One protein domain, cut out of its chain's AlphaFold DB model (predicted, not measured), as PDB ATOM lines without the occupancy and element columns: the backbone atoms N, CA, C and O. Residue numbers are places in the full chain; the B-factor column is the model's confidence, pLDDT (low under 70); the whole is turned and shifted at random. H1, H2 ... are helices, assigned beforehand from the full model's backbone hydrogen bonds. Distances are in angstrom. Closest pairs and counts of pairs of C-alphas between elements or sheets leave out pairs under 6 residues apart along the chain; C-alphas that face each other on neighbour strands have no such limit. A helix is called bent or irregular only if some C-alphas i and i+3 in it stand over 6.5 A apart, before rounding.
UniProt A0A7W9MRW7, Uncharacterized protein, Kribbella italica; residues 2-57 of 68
ATOM      1  N   ALA A   2     227.191 208.465 351.024       71.75
ATOM      2  CA  ALA A   2     227.612 207.070 350.798       71.75
ATOM      3  C   ALA A   2     226.569 206.022 351.241       71.75
ATOM      4  O   ALA A   2     226.252 205.120 350.483       71.75
ATOM      5  N   ARG A   3     225.958 206.196 352.420       74.38
ATOM      6  CA  ARG A   3     224.896 205.299 352.907       74.38
ATOM      7  C   ARG A   3     223.683 205.218 351.966       74.38
ATOM      8  O   ARG A   3     223.300 204.121 351.591       74.38
ATOM      9  N   ASN A   4     223.145 206.365 351.544       79.88
ATOM     10  CA  ASN A   4     221.995 206.432 350.630       79.88
ATOM     11  C   ASN A   4     222.305 205.763 349.273       79.88
ATOM     12  O   ASN A   4     221.463 205.088 348.701       79.88
ATOM     13  N   TRP A   5     223.544 205.890 348.785       78.56
ATOM     14  CA  TRP A   5     223.993 205.221 347.559       78.56
ATOM     15  C   TRP A   5     223.929 203.689 347.673       78.56
ATOM     16  O   TRP A   5     223.454 203.018 346.759       78.56
ATOM     17  N   PHE A   6     224.346 203.137 348.814       77.44
ATOM     18  CA  PHE A   6     224.250 201.699 349.077       77.44
ATOM     19  C   PHE A   6     222.808 201.238 349.328       77.44
ATOM     20  O   PHE A   6     222.430 200.163 348.872       77.44
ATOM     21  N   GLU A   7     221.980 202.056 349.985       82.12
ATOM     22  CA  GLU A   7     220.548 201.776 350.187       82.12
ATOM     23  C   GLU A   7     219.762 201.753 348.862       82.12
ATOM     24  O   GLU A   7     218.775 201.033 348.751       82.12
ATOM     25  N   GLN A   8     220.236 202.452 347.824       82.31
ATOM     26  CA  GLN A   8     219.679 202.398 346.464       82.31
ATOM     27  C   GLN A   8     220.154 201.184 345.640       82.31
ATOM     28  O   GLN A   8     219.794 201.051 344.472       82.31
ATOM     29  N   GLY A   9     220.945 200.279 346.229       79.31
ATOM     30  CA  GLY A   9     221.369 199.026 345.595       79.31
ATOM     31  C   GLY A   9     222.660 199.113 344.778       79.31
ATOM     32  O   GLY A   9     223.054 198.133 344.145       79.31
ATOM     33  N   HIS A  10     223.362 200.248 344.788       79.44
ATOM     34  CA  HIS A  10     224.649 200.348 344.106       79.44
ATOM     35  C   HIS A  10     225.739 199.595 344.868       79.44
ATOM     36  O   HIS A  10     225.959 199.827 346.049       79.44
ATOM     37  N   SER A  11     226.486 198.731 344.183       75.69
ATOM     38  CA  SER A  11     227.473 197.854 344.833       75.69
ATOM     39  C   SER A  11     228.835 198.509 345.084       75.69
ATOM     40  O   SER A  11     229.651 197.964 345.818       75.69
ATOM     41  N   SER A  12     229.128 199.651 344.452       76.50
ATOM     42  CA  SER A  12     230.420 200.327 344.614       76.50
ATOM     43  C   SER A  12     230.334 201.829 344.376       76.50
ATOM     44  O   SER A  12     229.459 202.306 343.647       76.50
ATOM     45  N   VAL A  13     231.256 202.576 344.983       80.62
ATOM     46  CA  VAL A  13     231.397 204.019 344.774       80.62
ATOM     47  C   VAL A  13     232.861 204.444 344.862       80.62
ATOM     48  O   VAL A  13     233.625 203.990 345.715       80.62
ATOM     49  N   SER A  14     233.268 205.344 343.973       79.75
ATOM     50  CA  SER A  14     234.598 205.950 344.014       79.75
ATOM     51  C   SER A  14     234.624 207.096 345.022       79.75
ATOM     52  O   SER A  14     233.762 207.975 344.987       79.75
ATOM     53  N   ILE A  15     235.666 207.174 345.857       80.88
ATOM     54  CA  ILE A  15     235.843 208.334 346.748       80.88
ATOM     55  C   ILE A  15     235.950 209.646 345.969       80.88
ATOM     56  O   ILE A  15     235.535 210.684 346.466       80.88
ATOM     57  N   GLY A  16     236.474 209.601 344.738       81.56
ATOM     58  CA  GLY A  16     236.515 210.758 343.847       81.56
ATOM     59  C   GLY A  16     235.130 211.346 343.608       81.56
ATOM     60  O   GLY A  16     234.927 212.518 343.896       81.56
ATOM     61  N   MET A  17     234.171 210.495 343.238       83.38
ATOM     62  CA  MET A  17     232.782 210.888 343.025       83.38
ATOM     63  C   MET A  17     232.171 211.499 344.290       83.38
ATOM     64  O   MET A  17     231.650 212.604 344.236       83.38
ATOM     65  N   LEU A  18     232.306 210.841 345.449       83.06
ATOM     66  CA  LEU A  18     231.796 211.391 346.712       83.06
ATOM     67  C   LEU A  18     232.425 212.747 347.056       83.06
ATOM     68  O   LEU A  18     231.741 213.634 347.557       83.06
ATOM     69  N   TRP A  19     233.721 212.909 346.786       83.00
ATOM     70  CA  TRP A  19     234.454 214.140 347.060       83.00
ATOM     71  C   TRP A  19     234.029 215.287 346.148       83.00
ATOM     72  O   TRP A  19     233.907 216.423 346.597       83.00
ATOM     73  N   GLU A  20     233.802 214.997 344.870       83.69
ATOM     74  CA  GLU A  20     233.354 215.974 343.882       83.69
ATOM     75  C   GLU A  20     231.896 216.369 344.114       83.69
ATOM     76  O   GLU A  20     231.599 217.560 344.129       83.69
ATOM     77  N   THR A  21     231.014 215.409 344.412       84.81
ATOM     78  CA  THR A  21     229.630 215.692 344.815       84.81
ATOM     79  C   THR A  21     229.585 216.516 346.097       84.81
ATOM     80  O   THR A  21     228.858 217.502 346.154       84.81
ATOM     81  N   MET A  22     230.389 216.169 347.110       82.06
ATOM     82  CA  MET A  22     230.467 216.948 348.347       82.06
ATOM     83  C   MET A  22     230.974 218.362 348.072       82.06
ATOM     84  O   MET A  22     230.360 219.309 348.543       82.06
ATOM     85  N   ARG A  23     232.032 218.518 347.265       80.81
ATOM     86  CA  ARG A  23     232.557 219.833 346.877       80.81
ATOM     87  C   ARG A  23     231.509 220.668 346.146       80.81
ATOM     88  O   ARG A  23     231.372 221.850 346.449       80.81
ATOM     89  N   TRP A  24     230.787 220.068 345.203       81.25
ATOM     90  CA  TRP A  24     229.729 220.732 344.448       81.25
ATOM     91  C   TRP A  24     228.585 221.180 345.363       81.25
ATOM     92  O   TRP A  24     228.242 222.357 345.349       81.25
ATOM     93  N   LEU A  25     228.080 220.291 346.228       80.81
ATOM     94  CA  LEU A  25     227.040 220.621 347.211       80.81
ATOM     95  C   LEU A  25     227.491 221.743 348.144       80.81
ATOM     96  O   LEU A  25     226.802 222.747 348.269       80.81
ATOM     97  N   THR A  26     228.701 221.647 348.707       77.50
ATOM     98  CA  THR A  26     229.237 222.719 349.557       77.50
ATOM     99  C   THR A  26     229.408 224.033 348.800       77.50
ATOM    100  O   THR A  26     229.178 225.083 349.381       77.50
ATOM    101  N   GLY A  27     229.771 223.998 347.514       77.00
ATOM    102  CA  GLY A  27     229.919 225.201 346.691       77.00
ATOM    103  C   GLY A  27     228.592 225.863 346.314       77.00
ATOM    104  O   GLY A  27     228.583 227.051 346.013       77.00
ATOM    105  N   ILE A  28     227.487 225.115 346.338       77.81
ATOM    106  CA  ILE A  28     226.136 225.639 346.098       77.81
ATOM    107  C   ILE A  28     225.493 226.115 347.397       77.81
ATOM    108  O   ILE A  28     224.881 227.178 347.423       77.81
ATOM    109  N   GLU A  29     225.617 225.332 348.467       75.00
ATOM    110  CA  GLU A  29     224.952 225.600 349.746       75.00
ATOM    111  C   GLU A  29     225.712 226.612 350.615       75.00
ATOM    112  O   GLU A  29     225.107 227.254 351.471       75.00
ATOM    113  N   THR A  30     227.025 226.782 350.416       71.69
ATOM    114  CA  THR A  30     227.851 227.657 351.265       71.69
ATOM    115  C   THR A  30     228.211 228.955 350.549       71.69
ATOM    116  O   THR A  30     229.038 228.976 349.641       71.69
ATOM    117  N   THR A  31     227.655 230.069 351.022       61.81
ATOM    118  CA  THR A  31     228.061 231.443 350.686       61.81
ATOM    119  C   THR A  31     228.984 231.994 351.785       61.81
ATOM    120  O   THR A  31     228.634 232.906 352.525       61.81
ATOM    121  N   GLY A  32     230.165 231.395 351.968       65.62
ATOM    122  CA  GLY A  32     231.091 231.743 353.057       65.62
ATOM    123  C   GLY A  32     232.462 231.078 352.922       65.62
ATOM    124  O   GLY A  32     232.752 230.502 351.876       65.62
ATOM    125  N   ASP A  33     233.303 231.165 353.962       55.62
ATOM    126  CA  ASP A  33     234.674 230.627 353.960       55.62
ATOM    127  C   ASP A  33     234.667 229.128 353.622       55.62
ATOM    128  O   ASP A  33     234.230 228.272 354.398       55.62
ATOM    129  N   ILE A  34     235.062 228.823 352.388       60.72
ATOM    130  CA  ILE A  34     234.934 227.488 351.822       60.72
ATOM    131  C   ILE A  34     236.005 226.636 352.488       60.72
ATOM    132  O   ILE A  34     237.189 226.774 352.173       60.72
ATOM    133  N   TYR A  35     235.606 225.717 353.371       62.84
ATOM    134  CA  TYR A  35     236.511 224.680 353.856       62.84
ATOM    135  C   TYR A  35     237.140 223.989 352.639       62.84
ATOM    136  O   TYR A  35     236.480 223.260 351.891       62.84
ATOM    137  N   ARG A  36     238.425 224.268 352.384       66.00
ATOM    138  CA  ARG A  36     239.101 223.801 351.175       66.00
ATOM    139  C   ARG A  36     239.279 222.295 351.285       66.00
ATOM    140  O   ARG A  36     240.223 221.815 351.909       66.00
ATOM    141  N   LEU A  37     238.372 221.547 350.658       67.44
ATOM    142  CA  LEU A  37     238.426 220.091 350.542       67.44
ATOM    143  C   LEU A  37     239.713 219.684 349.811       67.44
ATOM    144  O   LEU A  37     239.757 219.591 348.578       67.44
ATOM    145  N   ASN A  38     240.772 219.463 350.591       69.44
ATOM    146  CA  ASN A  38     242.095 219.120 350.101       69.44
ATOM    147  C   ASN A  38     242.135 217.661 349.645       69.44
ATOM    148  O   ASN A  38     241.793 216.721 350.364       69.44
ATOM    149  N   ASN A  39     242.612 217.502 348.420       71.25
ATOM    150  CA  ASN A  39     242.711 216.252 347.702       71.25
ATOM    151  C   ASN A  39     243.494 215.146 348.423       71.25
ATOM    152  O   ASN A  39     243.221 213.967 348.205       71.25
ATOM    153  N   ASN A  40     244.445 215.532 349.272       75.38
ATOM    154  CA  ASN A  40     245.357 214.626 349.963       75.38
ATOM    155  C   ASN A  40     244.660 213.794 351.046       75.38
ATOM    156  O   ASN A  40     245.142 212.722 351.400       75.38
ATOM    157  N   TYR A  41     243.505 214.239 351.550       77.44
ATOM    158  CA  TYR A  41     242.800 213.541 352.630       77.44
ATOM    159  C   TYR A  41     241.782 212.505 352.143       77.44
ATOM    160  O   TYR A  41     241.233 211.772 352.966       77.44
ATOM    161  N   ARG A  42     241.553 212.382 350.828       80.62
ATOM    162  CA  ARG A  42     240.563 211.447 350.262       80.62
ATOM    163  C   ARG A  42     240.781 210.007 350.733       80.62
ATOM    164  O   ARG A  42     239.848 209.369 351.210       80.62
ATOM    165  N   SER A  43     242.015 209.512 350.664       78.25
ATOM    166  CA  SER A  43     242.374 208.155 351.105       78.25
ATOM    167  C   SER A  43     242.146 207.939 352.605       78.25
ATOM    168  O   SER A  43     241.677 206.876 353.010       78.25
ATOM    169  N   ARG A  44     242.421 208.954 353.433       82.69
ATOM    170  CA  ARG A  44     242.215 208.898 354.886       82.69
ATOM    171  C   ARG A  44     240.729 208.842 355.241       82.69
ATOM    172  O   ARG A  44     240.348 208.068 356.112       82.69
ATOM    173  N   TYR A  45     239.893 209.589 354.521       82.75
ATOM    174  CA  TYR A  45     238.441 209.524 354.687       82.75
ATOM    175  C   TYR A  45     237.854 208.177 354.261       82.75
ATOM    176  O   TYR A  45     236.967 207.684 354.948       82.75
ATOM    177  N   VAL A  46     238.360 207.543 353.196       83.81
ATOM    178  CA  VAL A  46     237.926 206.177 352.841       83.81
ATOM    179  C   VAL A  46     238.214 205.203 353.972       83.81
ATOM    180  O   VAL A  46     237.324 204.466 354.376       83.81
ATOM    181  N   ARG A  47     239.431 205.239 354.524       83.94
ATOM    182  CA  ARG A  47     239.809 204.375 355.650       83.94
ATOM    183  C   ARG A  47     238.907 204.599 356.861       83.94
ATOM    184  O   ARG A  47     238.453 203.627 357.442       83.94
ATOM    185  N   LEU A  48     238.574 205.850 357.183       87.12
ATOM    186  CA  LEU A  48     237.634 206.171 358.264       87.12
ATOM    187  C   LEU A  48     236.207 205.667 357.983       87.12
ATOM    188  O   LEU A  48     235.511 205.227 358.894       87.12
ATOM    189  N   LEU A  49     235.744 205.742 356.730       84.44
ATOM    190  CA  LEU A  49     234.423 205.239 356.341       84.44
ATOM    191  C   LEU A  49     234.346 203.714 356.454       84.44
ATOM    192  O   LEU A  49     233.331 203.217 356.936       84.44
ATOM    193  N   ILE A  50     235.412 203.011 356.059       84.81
ATOM    194  CA  ILE A  50     235.552 201.558 356.215       84.81
ATOM    195  C   ILE A  50     235.659 201.190 357.700       84.81
ATOM    196  O   ILE A  50     234.953 200.301 358.149       84.81
ATOM    197  N   GLU A  51     236.456 201.910 358.494       87.56
ATOM    198  CA  GLU A  51     236.572 201.676 359.942       87.56
ATOM    199  C   GLU A  51     235.212 201.785 360.647       87.56
ATOM    200  O   GLU A  51     234.866 200.958 361.487       87.56
ATOM    201  N   ARG A  52     234.398 202.777 360.264       87.44
ATOM    202  CA  ARG A  52     233.046 202.958 360.813       87.44
ATOM    203  C   ARG A  52     232.011 201.994 360.236       87.44
ATOM    204  O   ARG A  52     230.976 201.791 360.861       87.44
ATOM    205  N   ASN A  53     232.246 201.455 359.042       83.06
ATOM    206  CA  ASN A  53     231.345 200.534 358.350       83.06
ATOM    207  C   ASN A  53     232.182 199.470 357.618       83.06
ATOM    208  O   ASN A  53     232.416 199.600 356.414       83.06
ATOM    209  N   PRO A  54     232.632 198.413 358.321       83.00
ATOM    210  CA  PRO A  54     233.560 197.424 357.763       83.00
ATOM    211  C   PRO A  54     233.027 196.723 356.508       83.00
ATOM    212  O   PRO A  54     233.786 196.374 355.609       83.00
ATOM    213  N   SER A  55     231.703 196.591 356.391       80.88
ATOM    214  CA  SER A  55     231.024 196.035 355.214       80.88
ATOM    215  C   SER A  55     231.221 196.847 353.930       80.88
ATOM    216  O   SER A  55     230.899 196.362 352.848       80.88
ATOM    217  N   TRP A  56     231.738 198.075 354.019       80.69
ATOM    218  CA  TRP A  56     232.004 198.928 352.864       80.69
ATOM    219  C   TRP A  56     233.411 198.751 352.288       80.69
ATOM    220  O   TRP A  56     233.715 199.362 351.264       80.69
ATOM    221  N   GLU A  57     234.267 197.920 352.890       78.88
ATOM    222  CA  GLU A  57     235.619 197.652 352.385       78.88
ATOM    223  C   GLU A  57     235.610 197.206 350.916       78.88
ATOM    224  O   GLU A  57     236.349 197.741 350.093       78.88
TER     225      GLU A  57
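This is residues 2 to 57 of the 68 residues of an uncharacterized protein of Kribbella italica (UniProt A0A7W9MRW7). Two helices of similar length, H2 and H3, meet about at right angles by the first part of H2, and a short helix, H1, sits loosely near that part of H2. Between H2 and H3 the chain loops out, and residues 28 to 33 stick out free. The printed part has 56 residues with three named helices, in the order H1, H2, H3 along the chain, which hold 35 of the 56, and no named strand; the class is all helix. It is only just loose, close to compact, with a radius of gyration of the C-alphas of 12.6 A and spans of 36 by 24 by 16 A.

H1, residues 2 to 7, is close to but not clearly touching H2, residues 15 to 29; their closest C-alphas, of Ala 2 and Leu 18, are 7.3 A apart, and their lines are about perpendicular at 74 degrees. H2, with residues 15 to 19 alone, touches residues 42 to 46 of H3, residues 39 to 52, about perpendicular at 74 degrees; the closest C-alphas, of Ile 15 and Arg 42, are 6.7 A apart. H1 and H3 are apart. In H1 and H2 every O i to N i+4 pair is within hydrogen-bond range, in H3 8 of 10.

H1 begins at C-alpha 2 (227.612, 207.070, 350.798). H2 is 20.6 A long. H3, 21.0 A long, is irregular, with C-alphas 40 and 43 7.2 A apart, and ends at C-alpha 52 (233.046, 202.958, 360.813).

The C-alphas farthest apart, of Thr 31 and Ser 55, are 35.8 A apart. The printed part has no cut, and both links are short. Residues 31 to 38 have pLDDT under 70.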